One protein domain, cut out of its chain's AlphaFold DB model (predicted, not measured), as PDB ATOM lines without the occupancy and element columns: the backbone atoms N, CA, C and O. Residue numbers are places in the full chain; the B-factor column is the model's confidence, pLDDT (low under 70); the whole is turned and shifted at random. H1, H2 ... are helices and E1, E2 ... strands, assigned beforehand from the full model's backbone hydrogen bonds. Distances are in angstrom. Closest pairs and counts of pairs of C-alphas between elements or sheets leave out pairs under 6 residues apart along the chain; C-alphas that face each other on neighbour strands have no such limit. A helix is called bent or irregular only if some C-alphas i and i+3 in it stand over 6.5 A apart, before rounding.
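AT A GLANCE: This is residues 169 to 331 of the 353 residues of the protein "HEPN_Swt1 domain-containing protein" of Catenulispora acidiphila (strain DSM 44928 / JCM 14897 / NBRC 102108 / NRRL B-24433 / ID139908) (UniProt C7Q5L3). A twisted sheet of four strands has the long helix H4 laid along one face, with the short helix H1 beside one end of H4 on the same face and H2 at the sheet's E1 edge. H3 packs on H4 near its last residues, the small strand pair E3 and E6 lies beyond one end of the sheet, and the long loop of residues 213 to 227 lies beyond the other. The 163 printed residues hold six named helices and six named strands, in the order H1 H2 E1 E2 E3 H3 E4 E5 H4 E6 H5 H6. The large sheet runs E1, E2, E5, E4 and the small one E3, E6, both antiparallel, and the class is mixed, helices and strands. The whole is compact, with a radius of gyration of the C-alphas of 15.6 A and spans of 46 by 36 by 27 A.

HOW THE PARTS SIT: Start with the sheet: its edge strands are E1, residues 204 to 212, and E4, residues 257 to 261; its inner strands are E2, residues 228 to 236, and E5, residues 267 to 273. E1 and E2 form a hairpin, antiparallel at 160 degrees, with N 207 and O 233 2.9 A apart. Between E2 and E5, at 162 degrees, look for N 232 and O 270 at 2.9 A. E4 and E5 form a second hairpin at 158 degrees, with N 261 and O 269 at 2.8 A. H4, residues 278 to 295, lies over E2 and E5 at a height over the sheet of 9.2 A, and on the local plane it stands at 17 degrees to E5, along the strands. H1, residues 178 to 184, is on the same face and touches H4, closest at the C-alphas of Val 179 and Ala 282, 4.9 A, at a steep tilt of 44 degrees. H2, residues 189 to 202, stands only just at the sheet's level, 3.6 A, and is irregular: C-alphas 193 and 196 are 7.3 A apart. H2 touches H4 with residues 286 to 293 of H4 alone, closest at the C-alphas of Thr 190 and Gly 286, 5.7 A. H3, residues 243 to 251, touches H4 at a steep tilt of 39 degrees, opposite ways, with the C-alphas of Leu 246 and Ser 295 closest at 5.2 A. E3, residues 239 to 241, and E6, residues 296 to 298, are antiparallel neighbours, with N 240 and O 297 at 3.0 A. H5, residues 305 to 316, and H3 only just touch, only at their ends, with 3 pairs of C-alphas within 8 A, the closest those of Ile 243 and Ala 315 at 6.4 A. H6, residues 327 to 330, only grazes the sheet with residues 328 to 330, and H5 and H6 are apart. Every O i to N i+4 pair is within hydrogen-bond range in H1, H3, H4 and H5, while H2 has 8 of 10 and H6 is too short for such a pair.

IN THESE COORDINATES: Find C-alpha 204 at (-12.678, 77.214, 56.871); from there E1 runs 26.5 A to C-alpha 212. E2 covers 26.0 A, E5 20.4 A and H4 25.3 A, the last ending at C-alpha 295, (-4.568, 68.192, 55.842). H2 spans 18.9 A and H5 16.7 A. H1 begins at C-alpha 178, (-15.978, 76.846, 33.749).

THE WHOLE: The printed part has no cut, and its farthest C-alphas, those of Asp 220 and Glu 306, are 46.5 A apart. The link from E1 to E2, 15 residues, is long. Residues 322 to 323 pair with residues 260 to 261 of E4, parallel. Mean pLDDT of the printed part is 92.4, and residues 252 to 254 and 300 to 301 are under 70.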
ATOM      1  N   GLY A 169     -11.781  90.122  42.458       94.62
ATOM      2  CA  GLY A 169     -12.880  89.183  42.241       94.62
ATOM      3  C   GLY A 169     -13.321  89.214  40.769       94.62
ATOM      4  O   GLY A 169     -13.564  90.309  40.259       94.62
ATOM      5  N   PRO A 170     -13.420  88.065  40.075       93.06
ATOM      6  CA  PRO A 170     -14.011  88.030  38.744       93.06
ATOM      7  C   PRO A 170     -15.500  88.364  38.829       93.06
ATOM      8  O   PRO A 170     -16.180  87.966  39.774       93.06
ATOM      9  N   ASP A 171     -16.008  89.078  37.828       90.69
ATOM     10  CA  ASP A 171     -17.430  89.399  37.723       90.69
ATOM     11  C   ASP A 171     -18.195  88.190  37.145       90.69
ATOM     12  O   ASP A 171     -18.026  87.873  35.959       90.69
ATOM     13  N   PRO A 172     -19.034  87.498  37.942       90.69
ATOM     14  CA  PRO A 172     -19.727  86.299  37.489       90.69
ATOM     15  C   PRO A 172     -20.777  86.577  36.410       90.69
ATOM     16  O   PRO A 172     -21.233  85.628  35.774       90.69
ATOM     17  N   ASP A 173     -21.185  87.833  36.210       90.44
ATOM     18  CA  ASP A 173     -22.147  88.210  35.175       90.44
ATOM     19  C   ASP A 173     -21.473  88.520  33.837       90.44
ATOM     20  O   ASP A 173     -22.118  88.419  32.793       90.44
ATOM     21  N   LYS A 174     -20.172  88.830  33.854       89.56
ATOM     22  CA  LYS A 174     -19.368  89.049  32.644       89.56
ATOM     23  C   LYS A 174     -18.666  87.790  32.159       89.56
ATOM     24  O   LYS A 174     -18.494  87.635  30.955       89.56
ATOM     25  N   HIS A 175     -18.288  86.895  33.070       90.12
ATOM     26  CA  HIS A 175     -17.512  85.706  32.734       90.12
ATOM     27  C   HIS A 175     -18.362  84.428  32.814       90.12
ATOM     28  O   HIS A 175     -19.000  84.121  33.825       90.12
ATOM     29  N   SER A 176     -18.383  83.660  31.723       89.44
ATOM     30  CA  SER A 176     -19.115  82.391  31.606       89.44
ATOM     31  C   SER A 176     -18.209  81.156  31.617       89.44
ATOM     32  O   SER A 176     -18.694  80.048  31.385       89.44
ATOM     33  N   ASP A 177     -16.923  81.332  31.927       94.12
ATOM     34  CA  ASP A 177     -15.930  80.263  31.933       94.12
ATOM     35  C   ASP A 177     -16.228  79.181  33.000       94.12
ATOM     36  O   ASP A 177     -16.922  79.445  33.999       94.12
ATOM     37  N   PRO A 178     -15.701  77.951  32.833       95.88
ATOM     38  CA  PRO A 178     -15.978  76.846  33.749       95.88
ATOM     39  C   PRO A 178     -15.574  77.098  35.208       95.88
ATOM     40  O   PRO A 178     -16.218  76.559  36.113       95.88
ATOM     41  N   VAL A 179     -14.537  77.904  35.469       96.69
ATOM     42  CA  VAL A 179     -14.090  78.207  36.836       96.69
ATOM     43  C   VAL A 179     -15.094  79.142  37.502       96.69
ATOM     44  O   VAL A 179     -15.573  78.840  38.599       96.69
ATOM     45  N   THR A 180     -15.489  80.215  36.816       95.56
ATOM     46  CA  THR A 180     -16.508  81.160  37.289       95.56
ATOM     47  C   THR A 180     -17.853  80.472  37.532       95.56
ATOM     48  O   THR A 180     -18.423  80.581  38.623       95.56
ATOM     49  N   GLN A 181     -18.360  79.710  36.555       95.44
ATOM     50  CA  GLN A 181     -19.622  78.976  36.720       95.44
ATOM     51  C   GLN A 181     -19.523  77.932  37.840       95.44
ATOM     52  O   GLN A 181     -20.426  77.801  38.674       95.44
ATOM     53  N   GLY A 182     -18.405  77.211  37.893       96.00
ATOM     54  CA  GLY A 182     -18.180  76.149  38.857       96.00
ATOM     55  C   GLY A 182     -18.125  76.642  40.301       96.00
ATOM     56  O   GLY A 182     -18.814  76.092  41.162       96.00
ATOM     57  N   TRP A 183     -17.334  77.683  40.563       96.25
ATOM     58  CA  TRP A 183     -16.956  78.084  41.919       96.25
ATOM     59  C   TRP A 183     -17.670  79.338  42.419       96.25
ATOM     60  O   TRP A 183     -18.125  79.334  43.561       96.25
ATOM     61  N   LEU A 184     -17.851  80.369  41.587       93.81
ATOM     62  CA  LEU A 184     -18.587  81.574  41.997       93.81
ATOM     63  C   LEU A 184     -20.101  81.351  41.964       93.81
ATOM     64  O   LEU A 184     -20.808  81.742  42.891       93.81
ATOM     65  N   ARG A 185     -20.602  80.655  40.936       94.12
ATOM     66  CA  ARG A 185     -22.025  80.278  40.831       94.12
ATOM     67  C   ARG A 185     -22.350  78.907  41.432       94.12
ATOM     68  O   ARG A 185     -23.496  78.472  41.361       94.12
ATOM     69  N   ARG A 186     -21.365  78.245  42.052       94.75
ATOM     70  CA  ARG A 186     -21.509  76.972  42.785       94.75
ATOM     71  C   ARG A 186     -22.099  75.820  41.956       94.75
ATOM     72  O   ARG A 186     -22.772  74.948  42.499       94.75
ATOM     73  N   GLN A 187     -21.850  75.797  40.648       95.38
ATOM     74  CA  GLN A 187     -22.333  74.725  39.769       95.38
ATOM     75  C   GLN A 187     -21.415  73.494  39.778       95.38
ATOM     76  O   GLN A 187     -21.824  72.414  39.353       95.38
ATOM     77  N   HIS A 188     -20.183  73.624  40.278       96.50
ATOM     78  CA  HIS A 188     -19.265  72.498  40.407       96.50
ATOM     79  C   HIS A 188     -19.697  71.589  41.575       96.50
ATOM     80  O   HIS A 188     -19.943  72.103  42.673       96.50
ATOM     81  N   PRO A 189     -19.733  70.248  41.415       95.25
ATOM     82  CA  PRO A 189     -20.212  69.337  42.462       95.25
ATOM     83  C   PRO A 189     -19.486  69.499  43.803       95.25
ATOM     84  O   PRO A 189     -20.110  69.464  44.864       95.25
ATOM     85  N   THR A 190     -18.169  69.725  43.770       94.56
ATOM     86  CA  THR A 190     -17.379  69.961  44.987       94.56
ATOM     87  C   THR A 190     -17.690  71.316  45.617       94.56
ATOM     88  O   THR A 190     -17.783  71.383  46.835       94.56
ATOM     89  N   ALA A 191     -17.914  72.368  44.824       94.12
ATOM     90  CA  ALA A 191     -18.253  73.689  45.352       94.12
ATOM     91  C   ALA A 191     -19.601  73.650  46.089       94.12
ATOM     92  O   ALA A 191     -19.691  74.083  47.238       94.12
ATOM     93  N   LEU A 192     -20.613  73.033  45.464       93.06
ATOM     94  CA  LEU A 192     -21.938  72.823  46.050       93.06
ATOM     95  C   LEU A 192     -21.875  72.011  47.352       93.06
ATOM     96  O   LEU A 192     -22.584  72.305  48.311       93.06
ATOM     97  N   ARG A 193     -21.026  70.979  47.388       93.75
ATOM     98  CA  ARG A 193     -20.874  70.090  48.546       93.75
ATOM     99  C   ARG A 193     -20.078  70.723  49.687       93.75
ATOM    100  O   ARG A 193     -20.405  70.475  50.845       93.75
ATOM    101  N   LEU A 194     -18.995  71.439  49.379       92.75
ATOM    102  CA  LEU A 194     -17.964  71.769  50.361       92.75
ATOM    103  C   LEU A 194     -17.963  73.200  50.859       92.75
ATOM    104  O   LEU A 194     -17.557  73.364  51.998       92.75
ATOM    105  N   ILE A 195     -18.378  74.210  50.093       92.62
ATOM    106  CA  ILE A 195     -18.194  75.608  50.532       92.62
ATOM    107  C   ILE A 195     -18.912  75.853  51.867       92.62
ATOM    108  O   ILE A 195     -18.268  76.165  52.867       92.62
ATOM    109  N   ASP A 196     -20.219  75.591  51.917       92.50
ATOM    110  CA  ASP A 196     -21.005  75.808  53.139       92.50
ATOM    111  C   ASP A 196     -20.670  74.765  54.223       92.50
ATOM    112  O   ASP A 196     -20.704  75.050  55.421       92.50
ATOM    113  N   HIS A 197     -20.313  73.540  53.821       92.25
ATOM    114  CA  HIS A 197     -19.920  72.484  54.757       92.25
ATOM    115  C   HIS A 197     -18.598  72.803  55.465       92.25
ATOM    116  O   HIS A 197     -18.474  72.566  56.668       92.25
ATOM    117  N   ALA A 198     -17.618  73.328  54.732       91.88
ATOM    118  CA  ALA A 198     -16.303  73.705  55.232       91.88
ATOM    119  C   ALA A 198     -16.409  74.826  56.261       91.88
ATOM    120  O   ALA A 198     -15.861  74.703  57.358       91.88
ATOM    121  N   GLU A 199     -17.194  75.854  55.949       92.06
ATOM    122  CA  GLU A 199     -17.455  76.955  56.866       92.06
ATOM    123  C   GLU A 199     -18.167  76.453  58.131       92.06
ATOM    124  O   GLU A 199     -17.682  76.648  59.245       92.06
ATOM    125  N   ALA A 200     -19.260  75.697  57.976       91.94
ATOM    126  CA  ALA A 200     -20.076  75.253  59.106       91.94
ATOM    127  C   ALA A 200     -19.398  74.207  60.011       91.94
ATOM    128  O   ALA A 200     -19.709  74.133  61.204       91.94
ATOM    129  N   ARG A 201     -18.534  73.340  59.466       89.62
ATOM    130  CA  ARG A 201     -17.938  72.215  60.214       89.62
ATOM    131  C   ARG A 201     -16.481  72.411  60.588       89.62
ATOM    132  O   ARG A 201     -16.075  71.890  61.625       89.62
ATOM    133  N   TYR A 202     -15.715  73.121  59.768       87.88
ATOM    134  CA  TYR A 202     -14.266  73.235  59.925       87.88
ATOM    135  C   TYR A 202     -13.801  74.668  60.211       87.88
ATOM    136  O   TYR A 202     -12.625  74.843  60.523       87.88
ATOM    137  N   ASP A 203     -14.710  75.655  60.182       91.12
ATOM    138  CA  ASP A 203     -14.383  77.085  60.312       91.12
ATOM    139  C   ASP A 203     -13.331  77.503  59.263       91.12
ATOM    140  O   ASP A 203     -12.354  78.202  59.555       91.12
ATOM    141  N   THR A 204     -13.522  76.977  58.044       94.25
ATOM    142  CA  THR A 204     -12.678  77.214  56.871       94.25
ATOM    143  C   THR A 204     -13.474  77.978  55.821       94.25
ATOM    144  O   THR A 204     -14.481  77.466  55.333       94.25
ATOM    145  N   SER A 205     -13.011  79.167  55.438       95.75
ATOM    146  CA  SER A 205     -13.607  79.954  54.353       95.75
ATOM    147  C   SER A 205     -12.806  79.825  53.059       95.75
ATOM    148  O   SER A 205     -11.590  79.633  53.085       95.75
ATOM    149  N   PHE A 206     -13.502  79.955  51.931       96.75
ATOM    150  CA  PHE A 206     -12.945  79.861  50.585       96.75
ATOM    151  C   PHE A 206     -13.170  81.164  49.819       96.75
ATOM    152  O   PHE A 206     -14.262  81.728  49.860       96.75
ATOM    153  N   GLU A 207     -12.152  81.608  49.092       97.00
ATOM    154  CA  GLU A 207     -12.202  82.788  48.236       97.00
ATOM    155  C   GLU A 207     -11.527  82.493  46.893       97.00
ATOM    156  O   GLU A 207     -10.487  81.835  46.837       97.00
ATOM    157  N   LEU A 208     -12.108  83.005  45.809       97.94
ATOM    158  CA  LEU A 208     -11.574  82.873  44.460       97.94
ATOM    159  C   LEU A 208     -11.367  84.257  43.847       97.94
ATOM    160  O   LEU A 208     -12.298  85.056  43.767       97.94
ATOM    161  N   THR A 209     -10.146  84.521  43.394       98.19
ATOM    162  CA  THR A 209      -9.757  85.794  42.775       98.19
ATOM    163  C   THR A 209      -8.899  85.554  41.540       98.19
ATOM    164  O   THR A 209      -8.462  84.429  41.285       98.19
ATOM    165  N   VAL A 210      -8.643  86.612  40.775       97.94
ATOM    166  CA  VAL A 210      -7.727  86.604  39.634       97.94
ATOM    167  C   VAL A 210      -6.670  87.691  39.758       97.94
ATOM    168  O   VAL A 210      -6.922  88.736  40.350       97.94
ATOM    169  N   SER A 211      -5.494  87.461  39.175       97.94
ATOM    170  CA  SER A 211      -4.458  88.487  38.983       97.94
ATOM    171  C   SER A 211      -3.997  88.514  37.530       97.94
ATOM    172  O   SER A 211      -4.027  87.480  36.858       97.94
ATOM    173  N   ARG A 212      -3.480  89.658  37.075       97.62
ATOM    174  CA  ARG A 212      -3.004  89.868  35.699       97.62
ATOM    175  C   ARG A 212      -1.515  90.209  35.674       97.62
ATOM    176  O   ARG A 212      -1.065  91.070  36.433       97.62
ATOM    177  N   ARG A 213      -0.755  89.591  34.766       97.94
ATOM    178  CA  ARG A 213       0.640  89.969  34.493       97.94
ATOM    179  C   ARG A 213       0.717  91.316  33.761       97.94
ATOM    180  O   ARG A 213      -0.152  91.603  32.940       97.94
ATOM    181  N   PRO A 214       1.752  92.143  33.984       97.19
ATOM    182  CA  PRO A 214       1.809  93.498  33.426       97.19
ATOM    183  C   PRO A 214       1.726  93.575  31.895       97.19
ATOM    184  O   PRO A 214       1.085  94.482  31.371       97.19
ATOM    185  N   TRP A 215       2.314  92.606  31.186       97.06
ATOM    186  CA  TRP A 215       2.311  92.530  29.719       97.06
ATOM    187  C   TRP A 215       0.984  92.040  29.116       97.06
ATOM    188  O   TRP A 215       0.757  92.199  27.919       97.06
ATOM    189  N   ALA A 216       0.109  91.435  29.920       96.94
ATOM    190  CA  ALA A 216      -1.118  90.814  29.439       96.94
ATOM    191  C   ALA A 216      -2.271  91.815  29.364       96.94
ATOM    192  O   ALA A 216      -2.353  92.746  30.161       96.94
ATOM    193  N   THR A 217      -3.215  91.609  28.450       93.44
ATOM    194  CA  THR A 217      -4.475  92.375  28.430       93.44
ATOM    195  C   THR A 217      -5.525  91.637  29.253       93.44
ATOM    196  O   THR A 217      -5.537  90.413  29.250       93.44
ATOM    197  N   TYR A 218      -6.393  92.355  29.974       92.06
ATOM    198  CA  TYR A 218      -7.501  91.716  30.692       92.06
ATOM    199  C   TYR A 218      -8.589  91.313  29.681       92.06
ATOM    200  O   TYR A 218      -9.139  92.208  29.035       92.06
ATOM    201  N   PRO A 219      -8.877  90.015  29.499       91.62
ATOM    202  CA  PRO A 219      -9.811  89.563  28.474       91.62
ATOM    203  C   PRO A 219     -11.259  89.532  28.986       91.62
ATOM    204  O   PRO A 219     -11.512  89.510  30.192       91.62
ATOM    205  N   ASP A 220     -12.212  89.484  28.054       88.00
ATOM    206  CA  ASP A 220     -13.628  89.249  28.373       88.00
ATOM    207  C   ASP A 220     -13.890  87.784  28.765       88.00
ATOM    208  O   ASP A 220     -14.750  87.508  29.600       88.00
ATOM    209  N   ASP A 221     -13.126  86.844  28.199       90.69
ATOM    210  CA  ASP A 221     -13.140  85.425  28.562       90.69
ATOM    211  C   ASP A 221     -11.833  85.049  29.262       90.69
ATOM    212  O   ASP A 221     -10.742  85.299  28.747       90.69
ATOM    213  N   LEU A 222     -11.952  84.468  30.454       95.00
ATOM    214  CA  LEU A 222     -10.816  84.053  31.269       95.00
ATOM    215  C   LEU A 222     -10.352  82.630  30.930       95.00
ATOM    216  O   LEU A 222      -9.281  82.236  31.386       95.00
ATOM    217  N   ASP A 223     -11.117  81.845  30.163       95.75
ATOM    218  CA  ASP A 223     -10.714  80.492  29.775       95.75
ATOM    219  C   ASP A 223      -9.565  80.526  28.753       95.75
ATOM    220  O   ASP A 223      -9.663  81.137  27.690       95.75
ATOM    221  N   GLY A 224      -8.440  79.884  29.078       95.94
ATOM    222  CA  GLY A 224      -7.261  79.855  28.211       95.94
ATOM    223  C   GLY A 224      -6.487  81.176  28.139       95.94
ATOM    224  O   GLY A 224      -5.572  81.295  27.326       95.94
ATOM    225  N   ALA A 225      -6.828  82.167  28.966       97.06
ATOM    226  CA  ALA A 225      -6.245  83.501  28.901       97.06
ATOM    227  C   ALA A 225      -4.760  83.543  29.307       97.06
ATOM    228  O   ALA A 225      -4.389  83.189  30.428       97.06
ATOM    229  N   GLU A 226      -3.908  84.060  28.421       98.00
ATOM    230  CA  GLU A 226      -2.490  84.291  28.704       98.00
ATOM    231  C   GLU A 226      -2.288  85.414  29.729       98.00
ATOM    232  O   GLU A 226      -2.955  86.449  29.708       98.00
ATOM    233  N   GLY A 227      -1.339  85.211  30.642       98.06
ATOM    234  CA  GLY A 227      -0.981  86.200  31.654       98.06
ATOM    235  C   GLY A 227      -2.032  86.408  32.750       98.06
ATOM    236  O   GLY A 227      -1.902  87.338  33.548       98.06
ATOM    237  N   ILE A 228      -3.057  85.555  32.820       98.25
ATOM    238  CA  ILE A 228      -4.060  85.557  33.887       98.25
ATOM    239  C   ILE A 228      -3.826  84.369  34.821       98.25
ATOM    240  O   ILE A 228      -3.634  83.230  34.391       98.25
ATOM    241  N   PHE A 229      -3.875  84.639  36.124       98.56
ATOM    242  CA  PHE A 229      -3.853  83.610  37.156       98.56
ATOM    243  C   PHE A 229      -5.152  83.587  37.943       98.56
ATOM    244  O   PHE A 229      -5.649  84.635  38.345       98.56
ATOM    245  N   TRP A 230      -5.623  82.380  38.233       98.44
ATOM    246  CA  TRP A 230      -6.648  82.100  39.228       98.44
ATOM    247  C   TRP A 230      -6.000  81.829  40.581       98.44
ATOM    248  O   TRP A 230      -5.042  81.060  40.663       98.44
ATOM    249  N   HIS A 231      -6.552  82.408  41.644       98.38
ATOM    250  CA  HIS A 231      -6.101  82.219  43.020       98.38
ATOM    251  C   HIS A 231      -7.241  81.679  43.876       98.38
ATOM    252  O   HIS A 231      -8.208  82.391  44.151       98.38
ATOM    253  N   ALA A 232      -7.110  80.427  44.302       98.19
ATOM    254  CA  ALA A 232      -8.017  79.768  45.233       98.19
ATOM    255  C   ALA A 232      -7.434  79.840  46.648       98.19
ATOM    256  O   ALA A 232      -6.423  79.202  46.940       98.19
ATOM    257  N   SER A 233      -8.068  80.619  47.516       97.88
ATOM    258  CA  SER A 233      -7.595  80.936  48.863       97.88
ATOM    259  C   SER A 233      -8.447  80.242  49.913       97.88
ATOM    260  O   SER A 233      -9.675  80.239  49.830       97.88
ATOM    261  N   PHE A 234      -7.788  79.681  50.921       97.56
ATOM    262  CA  PHE A 234      -8.408  79.005  52.048       97.56
ATOM    263  C   PHE A 234      -7.914  79.630  53.343       97.56
ATOM    264  O   PHE A 234      -6.708  79.675  53.587       97.56
ATOM    265  N   TYR A 235      -8.847  80.055  54.188       96.31
ATOM    266  CA  TYR A 235      -8.544  80.622  55.498       96.31
ATOM    267  C   TYR A 235      -9.134  79.719  56.575       96.31
ATOM    268  O   TYR A 235     -10.331  79.443  56.577       96.31
ATOM    269  N   ILE A 236      -8.284  79.243  57.475       93.94
ATOM    270  CA  ILE A 236      -8.551  78.206  58.463       93.94
ATOM    271  C   ILE A 236      -8.403  78.839  59.848       93.94
ATOM    272  O   ILE A 236      -7.304  79.174  60.282       93.94
ATOM    273  N   ARG A 237      -9.511  79.019  60.573       87.94
ATOM    274  CA  ARG A 237      -9.489  79.822  61.810       87.94
ATOM    275  C   ARG A 237      -9.064  79.050  63.058       87.94
ATOM    276  O   ARG A 237      -8.354  79.589  63.906       87.94
ATOM    277  N   ARG A 238      -9.534  77.809  63.205       84.56
ATOM    278  CA  ARG A 238      -9.375  77.007  64.442       84.56
ATOM    279  C   ARG A 238      -8.348  75.889  64.345       84.56
ATOM    280  O   ARG A 238      -7.937  75.340  65.367       84.56
ATOM    281  N   ASN A 239      -7.982  75.534  63.125       87.19
ATOM    282  CA  ASN A 239      -7.116  74.409  62.816       87.19
ATOM    283  C   ASN A 239      -5.808  74.927  62.220       87.19
ATOM    284  O   ASN A 239      -5.723  76.078  61.799       87.19
ATOM    285  N   SER A 240      -4.799  74.068  62.165       89.81
ATOM    286  CA  SER A 240      -3.535  74.366  61.493       89.81
ATOM    287  C   SER A 240      -3.296  73.410  60.336       89.81
ATOM    288  O   SER A 240      -3.578  72.211  60.443       89.81
ATOM    289  N   LEU A 241      -2.719  73.926  59.261       92.31
ATOM    290  CA  LEU A 241      -2.391  73.168  58.072       92.31
ATOM    291  C   LEU A 241      -1.065  72.413  58.212       92.31
ATOM    292  O   LEU A 241      -0.005  72.991  58.460       92.31
ATOM    293  N   GLU A 242      -1.097  71.110  57.944       93.12
ATOM    294  CA  GLU A 242       0.113  70.316  57.748       93.12
ATOM    295  C   GLU A 242       0.605  70.423  56.301       93.12
ATOM    296  O   GLU A 242       0.259  69.597  55.450       93.12
ATOM    297  N   ILE A 243       1.465  71.399  56.011       93.12
ATOM    298  CA  ILE A 243       1.894  71.697  54.636       93.12
ATOM    299  C   ILE A 243       2.518  70.490  53.900       93.12
ATOM    300  O   ILE A 243       2.179  70.207  52.750       93.12
ATOM    301  N   LYS A 244       3.334  69.672  54.586       92.75
ATOM    302  CA  LYS A 244       3.915  68.430  54.027       92.75
ATOM    303  C   LYS A 244       2.866  67.367  53.701       92.75
ATOM    304  O   LYS A 244       3.072  66.517  52.834       92.75
ATOM    305  N   LYS A 245       1.767  67.327  54.452       93.94
ATOM    306  CA  LYS A 245       0.660  66.398  54.201       93.94
ATOM    307  C   LYS A 245      -0.184  66.897  53.033       93.94
ATOM    308  O   LYS A 245      -0.447  66.100  52.135       93.94
ATOM    309  N   LEU A 246      -0.484  68.196  53.008       94.94
ATOM    310  CA  LEU A 246      -1.192  68.844  51.909       94.94
ATOM    311  C   LEU A 246      -0.481  68.600  50.580       94.94
ATOM    312  O   LEU A 246      -1.086  68.092  49.641       94.94
ATOM    313  N   TRP A 247       0.825  68.865  50.525       94.44
ATOM    314  CA  TRP A 247       1.606  68.652  49.312       94.44
ATOM    315  C   TRP A 247       1.517  67.216  48.788       94.44
ATOM    316  O   TRP A 247       1.225  66.994  47.614       94.44
ATOM    317  N   ARG A 248       1.698  66.222  49.670       92.56
ATOM    318  CA  ARG A 248       1.609  64.799  49.303       92.56
ATOM    319  C   ARG A 248       0.241  64.419  48.744       92.56
ATOM    320  O   ARG A 248       0.178  63.591  47.842       92.56
ATOM    321  N   GLN A 249      -0.839  65.010  49.256       92.12
ATOM    322  CA  GLN A 249      -2.187  64.761  48.740       92.12
ATOM    323  C   GLN A 249      -2.391  65.344  47.336       92.12
ATOM    324  O   GLN A 249      -3.110  64.756  46.532       92.12
ATOM    325  N   LEU A 250      -1.715  66.447  47.007       91.50
ATOM    326  CA  LEU A 250      -1.802  67.085  45.690       91.50
ATOM    327  C   LEU A 250      -0.991  66.355  44.609       91.50
ATOM    328  O   LEU A 250      -1.388  66.367  43.442       91.50
ATOM    329  N   GLN A 251       0.106  65.682  44.980       83.50
ATOM    330  CA  GLN A 251       0.983  64.984  44.024       83.50
ATOM    331  C   GLN A 251       0.280  63.881  43.219       83.50
ATOM    332  O   GLN A 251       0.656  63.617  42.081       83.50
ATOM    333  N   GLY A 252      -0.773  63.261  43.761       62.75
ATOM    334  CA  GLY A 252      -1.491  62.178  43.081       62.75
ATOM    335  C   GLY A 252      -2.352  62.610  41.885       62.75
ATOM    336  O   GLY A 252      -2.867  61.747  41.182       62.75
ATOM    337  N   GLY A 253      -2.541  63.918  41.659       61.22
ATOM    338  CA  GLY A 253      -3.581  64.436  40.759       61.22
ATOM    339  C   GLY A 253      -3.113  65.260  39.559       61.22
ATOM    340  O   GLY A 253      -3.969  65.855  38.905       61.22
ATOM    341  N   GLY A 254      -1.799  65.367  39.306       64.81
ATOM    342  CA  GLY A 254      -1.248  66.092  38.148       64.81
ATOM    343  C   GLY A 254      -1.775  67.525  37.992       64.81
ATOM    344  O   GLY A 254      -2.009  67.975  36.876       64.81
ATOM    345  N   ALA A 255      -2.065  68.207  39.105       72.06
ATOM    346  CA  ALA A 255      -2.747  69.494  39.074       72.06
ATOM    347  C   ALA A 255      -1.904  70.557  38.332       72.06
ATOM    348  O   ALA A 255      -0.690  70.602  38.555       72.06
ATOM    349  N   PRO A 256      -2.529  71.446  37.529       90.56
ATOM    350  CA  PRO A 256      -1.890  72.575  36.834       90.56
ATOM    351  C   PRO A 256      -1.436  73.691  37.800       90.56
ATOM    352  O   PRO A 256      -1.591  74.885  37.559       90.56
ATOM    353  N   LEU A 257      -0.880  73.313  38.948       95.38
ATOM    354  CA  LEU A 257      -0.539  74.195  40.052       95.38
ATOM    355  C   LEU A 257       0.717  75.000  39.725       95.38
ATOM    356  O   LEU A 257       1.767  74.414  39.437       95.38
ATOM    357  N   VAL A 258       0.604  76.326  39.753       97.06
ATOM    358  CA  VAL A 258       1.720  77.273  39.624       97.06
ATOM    359  C   VAL A 258       2.428  77.382  40.965       97.06
ATOM    360  O   VAL A 258       3.598  77.025  41.065       97.06
ATOM    361  N   HIS A 259       1.702  77.780  42.004       97.69
ATOM    362  CA  HIS A 259       2.232  77.871  43.358       97.69
ATOM    363  C   HIS A 259       1.214  77.377  44.374       97.69
ATOM    364  O   HIS A 259       0.011  77.578  44.210       97.69
ATOM    365  N   LEU A 260       1.728  76.784  45.445       97.31
ATOM    366  CA  LEU A 260       1.058  76.690  46.731       97.31
ATOM    367  C   LEU A 260       1.728  77.721  47.639       97.31
ATOM    368  O   LEU A 260       2.891  77.560  47.993       97.31
ATOM    369  N   VAL A 261       1.002  78.766  48.010       96.94
ATOM    370  CA  VAL A 261       1.493  79.849  48.862       96.94
ATOM    371  C   VAL A 261       0.912  79.704  50.264       96.94
ATOM    372  O   VAL A 261      -0.301  79.584  50.416       96.94
ATOM    373  N   SER A 262       1.757  79.702  51.293       95.12
ATOM    374  CA  SER A 262       1.321  79.643  52.691       95.12
ATOM    375  C   SER A 262       2.371  80.325  53.568       95.12
ATOM    376  O   SER A 262       3.479  79.813  53.742       95.12
ATOM    377  N   ASP A 263       2.034  81.498  54.098       91.75
ATOM    378  CA  ASP A 263       2.919  82.266  54.987       91.75
ATOM    379  C   ASP A 263       2.652  81.983  56.464       91.75
ATOM    380  O   ASP A 263       3.538  82.195  57.293       91.75
ATOM    381  N   ASP A 264       1.473  81.443  56.778       90.12
ATOM    382  CA  ASP A 264       1.082  81.016  58.112       90.12
ATOM    383  C   ASP A 264       0.256  79.712  58.086       90.12
ATOM    384  O   ASP A 264      -0.386  79.394  57.084       90.12
ATOM    385  N   PRO A 265       0.220  78.938  59.190       90.56
ATOM    386  CA  PRO A 265      -0.505  77.665  59.232       90.56
ATOM    387  C   PRO A 265      -2.032  77.780  59.118       90.56
ATOM    388  O   PRO A 265      -2.703  76.752  59.004       90.56
ATOM    389  N   GLY A 266      -2.589  78.984  59.242       93.19
ATOM    390  CA  GLY A 266      -4.013  79.281  59.146       93.19
ATOM    391  C   GLY A 266      -4.450  79.721  57.750       93.19
ATOM    392  O   GLY A 266      -5.640  79.951  57.550       93.19
ATOM    393  N   SER A 267      -3.550  79.816  56.769       94.62
ATOM    394  CA  SER A 267      -3.917  80.190  55.404       94.62
ATOM    395  C   SER A 267      -3.142  79.405  54.350       94.62
ATOM    396  O   SER A 267      -1.992  79.003  54.533       94.62
ATOM    397  N   VAL A 268      -3.794  79.146  53.219       97.31
ATOM    398  CA  VAL A 268      -3.131  78.603  52.033       97.31
ATOM    399  C   VAL A 268      -3.823  79.071  50.766       97.31
ATOM    400  O   VAL A 268      -5.049  79.097  50.676       97.31
ATOM    401  N   HIS A 269      -3.020  79.406  49.766       96.88
ATOM    402  CA  HIS A 269      -3.468  79.887  48.472       96.88
ATOM    403  C   HIS A 269      -2.887  79.007  47.372       96.88
ATOM    404  O   HIS A 269      -1.708  78.655  47.392       96.88
ATOM    405  N   PHE A 270      -3.708  78.665  46.391       98.12
ATOM    406  CA  PHE A 270      -3.291  77.924  45.210       98.12
ATOM    407  C   PHE A 270      -3.431  78.812  43.993       98.12
ATOM    408  O   PHE A 270      -4.500  79.373  43.752       98.12
ATOM    409  N   THR A 271      -2.365  78.891  43.211       98.50
ATOM    410  CA  THR A 271      -2.343  79.663  41.976       98.50
ATOM    411  C   THR A 271      -2.364  78.722  40.779       98.50
ATOM    412  O   THR A 271      -1.577  77.776  40.713       98.50
ATOM    413  N   PHE A 272      -3.243  78.995  39.820       98.25
ATOM    414  CA  PHE A 272      -3.402  78.238  38.578       98.25
ATOM    415  C   PHE A 272      -3.320  79.183  37.379       98.25
ATOM    416  O   PHE A 272      -3.817  80.306  37.448       98.25
ATOM    417  N   SER A 273      -2.707  78.737  36.283       98.12
ATOM    418  CA  SER A 273      -2.652  79.514  35.040       98.12
ATOM    419  C   SER A 273      -3.938  79.342  34.258       98.12
ATOM    420  O   SER A 273      -4.332  78.211  34.000       98.12
ATOM    421  N   ALA A 274      -4.576  80.440  33.858       97.75
ATOM    422  CA  ALA A 274      -5.789  80.394  33.046       97.75
ATOM    423  C   ALA A 274      -5.578  79.665  31.701       97.75
ATOM    424  O   ALA A 274      -6.493  79.002  31.214       97.75
ATOM    425  N   VAL A 275      -4.348  79.677  31.171       97.69
ATOM    426  CA  VAL A 275      -3.924  78.940  29.963       97.69
ATOM    427  C   VAL A 275      -4.146  77.425  30.070       97.69
ATOM    428  O   VAL A 275      -4.322  76.753  29.057       97.69
ATOM    429  N   ASP A 276      -4.175  76.865  31.285       97.12
ATOM    430  CA  ASP A 276      -4.419  75.431  31.503       97.12
ATOM    431  C   ASP A 276      -5.868  74.994  31.208       97.12
ATOM    432  O   ASP A 276      -6.161  73.795  31.196       97.12
ATOM    433  N   GLY A 277      -6.760  75.948  30.938       96.00
ATOM    434  CA  GLY A 277      -8.160  75.716  30.612       96.00
ATOM    435  C   GLY A 277      -9.054  75.632  31.850       96.00
ATOM    436  O   GLY A 277      -8.694  75.068  32.888       96.00
ATOM    437  N   GLY A 278     -10.266  76.161  31.739       95.94
ATOM    438  CA  GLY A 278     -11.166  76.368  32.863       95.94
ATOM    439  C   GLY A 278     -11.621  75.065  33.511       95.94
ATOM    440  O   GLY A 278     -11.663  74.969  34.734       95.94
ATOM    441  N   THR A 279     -11.907  74.026  32.720       95.62
ATOM    442  CA  THR A 279     -12.331  72.722  33.260       95.62
ATOM    443  C   THR A 279     -11.213  72.041  34.067       95.62
ATOM    444  O   THR A 279     -11.453  71.710  35.232       95.62
ATOM    445  N   PRO A 280      -9.978  71.864  33.542       95.75
ATOM    446  CA  PRO A 280      -8.855  71.364  34.339       95.75
ATOM    447  C   PRO A 280      -8.602  72.151  35.629       95.75
ATOM    448  O   PRO A 280      -8.335  71.539  36.668       95.75
ATOM    449  N   ILE A 281      -8.709  73.482  35.581       96.75
ATOM    450  CA  ILE A 281      -8.527  74.354  36.747       96.75
ATOM    451  C   ILE A 281      -9.653  74.146  37.763       96.75
ATOM    452  O   ILE A 281      -9.371  73.939  38.942       96.75
ATOM    453  N   ALA A 282     -10.918  74.142  37.334       96.69
ATOM    454  CA  ALA A 282     -12.064  73.954  38.222       96.69
ATOM    455  C   ALA A 282     -11.976  72.626  38.994       96.69
ATOM    456  O   ALA A 282     -12.184  72.600  40.209       96.69
ATOM    457  N   GLU A 283     -11.578  71.552  38.311       95.69
ATOM    458  CA  GLU A 283     -11.332  70.239  38.914       95.69
ATOM    459  C   GLU A 283     -10.126  70.254  39.869       95.69
ATOM    460  O   GLU A 283     -10.139  69.617  40.927       95.69
ATOM    461  N   ALA A 284      -9.064  70.987  39.524       96.31
ATOM    462  CA  ALA A 284      -7.883  71.134  40.369       96.31
ATOM    463  C   ALA A 284      -8.183  71.892  41.670       96.31
ATOM    464  O   ALA A 284      -7.716  71.469  42.728       96.31
ATOM    465  N   ILE A 285      -9.009  72.943  41.615       97.06
ATOM    466  CA  ILE A 285      -9.512  73.637  42.810       97.06
ATOM    467  C   ILE A 285     -10.307  72.656  43.679       97.06
ATOM    468  O   ILE A 285     -10.132  72.641  44.894       97.06
ATOM    469  N   GLY A 286     -11.112  71.776  43.073       95.62
ATOM    470  CA  GLY A 286     -11.865  70.746  43.796       95.62
ATOM    471  C   GLY A 286     -10.956  69.814  44.591       95.62
ATOM    472  O   GLY A 286     -11.159  69.623  45.791       95.62
ATOM    473  N   ARG A 287      -9.904  69.302  43.942       95.06
ATOM    474  CA  ARG A 287      -8.883  68.471  44.597       95.06
ATOM    475  C   ARG A 287      -8.134  69.228  45.692       95.06
ATOM    476  O   ARG A 287      -7.886  68.656  46.751       95.06
ATOM    477  N   ALA A 288      -7.792  70.495  45.457       95.94
ATOM    478  CA  ALA A 288      -7.138  71.338  46.452       95.94
ATOM    479  C   ALA A 288      -8.027  71.552  47.683       95.94
ATOM    480  O   ALA A 288      -7.548  71.408  48.804       95.94
ATOM    481  N   PHE A 289      -9.324  71.792  47.485       95.75
ATOM    482  CA  PHE A 289     -10.299  71.951  48.562       95.75
ATOM    483  C   PHE A 289     -10.348  70.710  49.461       95.75
ATOM    484  O   PHE A 289     -10.149  70.811  50.674       95.75
ATOM    485  N   ASP A 290     -10.565  69.527  48.875       94.56
ATOM    486  CA  ASP A 290     -10.585  68.274  49.637       94.56
ATOM    487  C   ASP A 290      -9.242  68.052  50.365       94.56
ATOM    488  O   ASP A 290      -9.227  67.708  51.550       94.56
ATOM    489  N   ALA A 291      -8.111  68.318  49.698       95.12
ATOM    490  CA  ALA A 291      -6.783  68.140  50.280       95.12
ATOM    491  C   ALA A 291      -6.507  69.088  51.464       95.12
ATOM    492  O   ALA A 291      -5.908  68.677  52.462       95.12
ATOM    493  N   VAL A 292      -6.975  70.340  51.398       95.62
ATOM    494  CA  VAL A 292      -6.888  71.294  52.515       95.62
ATOM    495  C   VAL A 292      -7.625  70.747  53.729       95.62
ATOM    496  O   VAL A 292      -7.030  70.632  54.803       95.62
ATOM    497  N   LEU A 293      -8.885  70.335  53.565       94.31
ATOM    498  CA  LEU A 293      -9.686  69.813  54.675       94.31
ATOM    499  C   LEU A 293      -9.068  68.543  55.278       94.31
ATOM    500  O   LEU A 293      -9.013  68.395  56.497       94.31
ATOM    501  N   MET A 294      -8.534  67.649  54.441       93.75
ATOM    502  CA  MET A 294      -7.875  66.422  54.897       93.75
ATOM    503  C   MET A 294      -6.494  66.654  55.527       93.75
ATOM    504  O   MET A 294      -5.963  65.754  56.189       93.75
ATOM    505  N   SER A 295      -5.897  67.830  55.332       94.31
ATOM    506  CA  SER A 295      -4.568  68.192  55.842       94.31
ATOM    507  C   SER A 295      -4.605  69.132  57.044       94.31
ATOM    508  O   SER A 295      -3.553  69.469  57.589       94.31
ATOM    509  N   CYS A 296      -5.799  69.512  57.496       91.75
ATOM    510  CA  CYS A 296      -5.990  70.250  58.735       91.75
ATOM    511  C   CYS A 296      -5.800  69.340  59.961       91.75
ATOM    512  O   CYS A 296      -6.261  68.195  59.991       91.75
ATOM    513  N   ARG A 297      -5.166  69.879  61.005       86.56
ATOM    514  CA  ARG A 297      -5.154  69.320  62.364       86.56
ATOM    515  C   ARG A 297      -5.912  70.229  63.315       86.56
ATOM    516  O   ARG A 297      -5.847  71.447  63.189       86.56
ATOM    517  N   VAL A 298      -6.592  69.621  64.283       80.12
ATOM    518  CA  VAL A 298      -7.271  70.353  65.356       80.12
ATOM    519  C   VAL A 298      -6.238  71.030  66.255       80.12
ATOM    520  O   VAL A 298      -5.307  70.371  66.715       80.12
ATOM    521  N   GLY A 299      -6.440  72.322  66.527       73.69
ATOM    522  CA  GLY A 299      -5.548  73.149  67.345       73.69
ATOM    523  C   GLY A 299      -4.517  73.933  66.526       73.69
ATOM    524  O   GLY A 299      -4.293  73.652  65.350       73.69
ATOM    525  N   ARG A 300      -3.895  74.943  67.150       67.38
ATOM    526  CA  ARG A 300      -2.781  75.697  66.556       67.38
ATOM    527  C   ARG A 300      -1.473  74.941  66.772       67.38
ATOM    528  O   ARG A 300      -1.180  74.536  67.887       67.38
ATOM    529  N   GLN A 301      -0.687  74.778  65.710       65.75
ATOM    530  CA  GLN A 301       0.653  74.180  65.779       65.75
ATOM    531  C   GLN A 301       1.775  75.176  66.074       65.75
ATOM    532  O   GLN A 301       2.887  74.754  66.373       65.75
ATOM    533  N   VAL A 302       1.504  76.472  65.947       76.12
ATOM    534  CA  VAL A 302       2.491  77.529  66.152       76.12
ATOM    535  C   VAL A 302       2.088  78.297  67.398       76.12
ATOM    536  O   VAL A 302       1.087  79.018  67.393       76.12
ATOM    537  N   GLU A 303       2.843  78.075  68.470       79.44
ATOM    538  CA  GLU A 303       2.665  78.729  69.771       79.44
ATOM    539  C   GLU A 303       3.804  79.717  70.066       79.44
ATOM    540  O   GLU A 303       3.656  80.580  70.929       79.44
ATOM    541  N   SER A 304       4.911  79.624  69.321       84.38
ATOM    542  CA  SER A 304       6.094  80.475  69.435       84.38
ATOM    543  C   SER A 304       6.657  80.884  68.066       84.38
ATOM    544  O   SER A 304       6.392  80.236  67.049       84.38
ATOM    545  N   ASP A 305       7.501  81.915  68.047       84.12
ATOM    546  CA  ASP A 305       8.215  82.345  66.834       84.12
ATOM    547  C   ASP A 305       9.148  81.250  66.293       84.12
ATOM    548  O   ASP A 305       9.292  81.083  65.084       84.12
ATOM    549  N   GLU A 306       9.740  80.435  67.173       84.81
ATOM    550  CA  GLU A 306      10.594  79.311  66.768       84.81
ATOM    551  C   GLU A 306       9.797  78.221  66.036       84.81
ATOM    552  O   GLU A 306      10.274  77.635  65.056       84.81
ATOM    553  N   ASP A 307       8.560  77.959  66.474       85.88
ATOM    554  CA  ASP A 307       7.656  77.044  65.775       85.88
ATOM    555  C   ASP A 307       7.312  77.565  64.387       85.88
ATOM    556  O   ASP A 307       7.299  76.790  63.425       85.88
ATOM    557  N   PHE A 308       7.066  78.871  64.285       87.12
ATOM    558  CA  PHE A 308       6.736  79.541  63.037       87.12
ATOM    559  C   PHE A 308       7.894  79.474  62.037       87.12
ATOM    560  O   PHE A 308       7.713  79.004  60.914       87.12
ATOM    561  N   GLU A 309       9.105  79.850  62.453       86.44
ATOM    562  CA  GLU A 309      10.305  79.782  61.613       86.44
ATOM    563  C   GLU A 309      10.599  78.353  61.149       86.44
ATOM    564  O   GLU A 309      10.966  78.109  59.994       86.44
ATOM    565  N   ARG A 310      10.433  77.376  62.046       87.50
ATOM    566  CA  ARG A 310      10.583  75.960  61.711       87.50
ATOM    567  C   ARG A 310       9.540  75.518  60.691       87.50
ATOM    568  O   ARG A 310       9.896  74.799  59.758       87.50
ATOM    569  N   TRP A 311       8.284  75.927  60.853       90.19
ATOM    570  CA  TRP A 311       7.212  75.620  59.909       90.19
ATOM    571  C   TRP A 311       7.476  76.253  58.533       90.19
ATOM    572  O   TRP A 311       7.420  75.544  57.527       90.19
ATOM    573  N   GLN A 312       7.880  77.527  58.477       90.81
ATOM    574  CA  GLN A 312       8.213  78.202  57.217       90.81
ATOM    575  C   GLN A 312       9.395  77.538  56.505       90.81
ATOM    576  O   GLN A 312       9.340  77.278  55.304       90.81
ATOM    577  N   ARG A 313      10.459  77.197  57.242       89.12
ATOM    578  CA  ARG A 313      11.614  76.470  56.692       89.12
ATOM    579  C   ARG A 313      11.194  75.126  56.108       89.12
ATOM    580  O   ARG A 313      11.566  74.795  54.988       89.12
ATOM    581  N   GLN A 314      10.357  74.388  56.836       90.62
ATOM    582  CA  GLN A 314       9.809  73.124  56.361       90.62
ATOM    583  C   GLN A 314       8.957  73.279  55.105       90.62
ATOM    584  O   GLN A 314       8.957  72.350  54.307       90.62
ATOM    585  N   ALA A 315       8.232  74.388  54.935       92.00
ATOM    586  CA  ALA A 315       7.463  74.656  53.725       92.00
ATOM    587  C   ALA A 315       8.386  74.849  52.508       92.00
ATOM    588  O   ALA A 315       8.184  74.199  51.485       92.00
ATOM    589  N   ARG A 316       9.448  75.656  52.655       90.62
ATOM    590  CA  ARG A 316      10.423  75.955  51.585       90.62
ATOM    591  C   ARG A 316      11.236  74.734  51.130       90.62
ATOM    592  O   ARG A 316      11.750  74.715  50.021       90.62
ATOM    593  N   GLU A 317      11.354  73.710  51.973       91.44
ATOM    594  CA  GLU A 317      12.091  72.472  51.669       91.44
ATOM    595  C   GLU A 317      11.268  71.425  50.890       91.44
ATOM    596  O   GLU A 317      11.803  70.371  50.548       91.44
ATOM    597  N   ILE A 318       9.971  71.653  50.645       92.88
ATOM    598  CA  ILE A 318       9.080  70.626  50.074       92.88
ATOM    599  C   ILE A 318       9.252  70.466  48.565       92.88
ATOM    600  O   ILE A 318       9.428  69.349  48.086       92.88
ATOM    601  N   ASP A 319       9.104  71.561  47.830       93.56
ATOM    602  CA  ASP A 319       9.121  71.632  46.369       93.56
ATOM    603  C   ASP A 319       9.218  73.113  45.992       93.56
ATOM    604  O   ASP A 319       8.649  73.958  46.685       93.56
ATOM    605  N   TYR A 320       9.893  73.431  44.891       93.44
ATOM    606  CA  TYR A 320      10.044  74.804  44.399       93.44
ATOM    607  C   TYR A 320       8.717  75.553  44.154       93.44
ATOM    608  O   TYR A 320       8.704  76.778  44.093       93.44
ATOM    609  N   ARG A 321       7.590  74.841  44.012       95.19
ATOM    610  CA  ARG A 321       6.244  75.426  43.874       95.19
ATOM    611  C   ARG A 321       5.604  75.791  45.211       95.19
ATOM    612  O   ARG A 321       4.554  76.432  45.208       95.19
ATOM    613  N   VAL A 322       6.171  75.353  46.335       95.69
ATOM    614  CA  VAL A 322       5.697  75.694  47.681       95.69
ATOM    615  C   VAL A 322       6.410  76.959  48.146       95.69
ATOM    616  O   VAL A 322       7.605  76.958  48.427       95.69
ATOM    617  N   VAL A 323       5.652  78.045  48.236       95.25
ATOM    618  CA  VAL A 323       6.152  79.388  48.522       95.25
ATOM    619  C   VAL A 323       5.727  79.804  49.928       95.25
ATOM    620  O   VAL A 323       4.552  79.716  50.283       95.25
ATOM    621  N   SER A 324       6.687  80.260  50.733       94.19
ATOM    622  CA  SER A 324       6.449  80.728  52.102       94.19
ATOM    623  C   SER A 324       7.492  81.768  52.501       94.19
ATOM    624  O   SER A 324       8.693  81.513  52.379       94.19
ATOM    625  N   GLY A 325       7.043  82.923  52.988       90.56
ATOM    626  CA  GLY A 325       7.879  84.043  53.408       90.56
ATOM    627  C   GLY A 325       8.765  84.589  52.288       90.56
ATOM    628  O   GLY A 325       9.935  84.880  52.535       90.56
ATOM    629  N   SER A 326       8.248  84.661  51.058       91.88
ATOM    630  CA  SER A 326       8.966  85.207  49.901       91.88
ATOM    631  C   SER A 326       8.255  86.439  49.352       91.88
ATOM    632  O   SER A 326       7.095  86.700  49.666       91.88
ATOM    633  N   HIS A 327       8.917  87.192  48.474       94.62
ATOM    634  CA  HIS A 327       8.289  88.360  47.858       94.62
ATOM    635  C   HIS A 327       7.019  88.021  47.069       94.62
ATOM    636  O   HIS A 327       6.084  88.816  47.039       94.62
ATOM    637  N   TRP A 328       6.946  86.825  46.480       95.69
ATOM    638  CA  TRP A 328       5.761  86.364  45.755       95.69
ATOM    639  C   TRP A 328       4.546  86.157  46.654       95.69
ATOM    640  O   TRP A 328       3.426  86.179  46.150       95.69
ATOM    641  N   SER A 329       4.745  85.966  47.958       93.25
ATOM    642  CA  SER A 329       3.659  85.757  48.910       93.25
ATOM    643  C   SER A 329       3.268  87.025  49.669       93.25
ATOM    644  O   SER A 329       2.084  87.233  49.913       93.25
ATOM    645  N   ILE A 330       4.234  87.911  49.942       92.56
ATOM    646  CA  ILE A 330       4.024  89.070  50.826       92.56
ATOM    647  C   ILE A 330       3.947  90.430  50.120       92.56
ATOM    648  O   ILE A 330       3.375  91.352  50.687       92.56
ATOM    649  N   VAL A 331       4.551  90.601  48.936       95.69
ATOM    650  CA  VAL A 331       4.706  91.939  48.333       95.69
ATOM    651  C   VAL A 331       3.498  92.301  47.478       95.69
ATOM    652  O   VAL A 331       3.224  91.656  46.464       95.69
TER     653      VAL A 331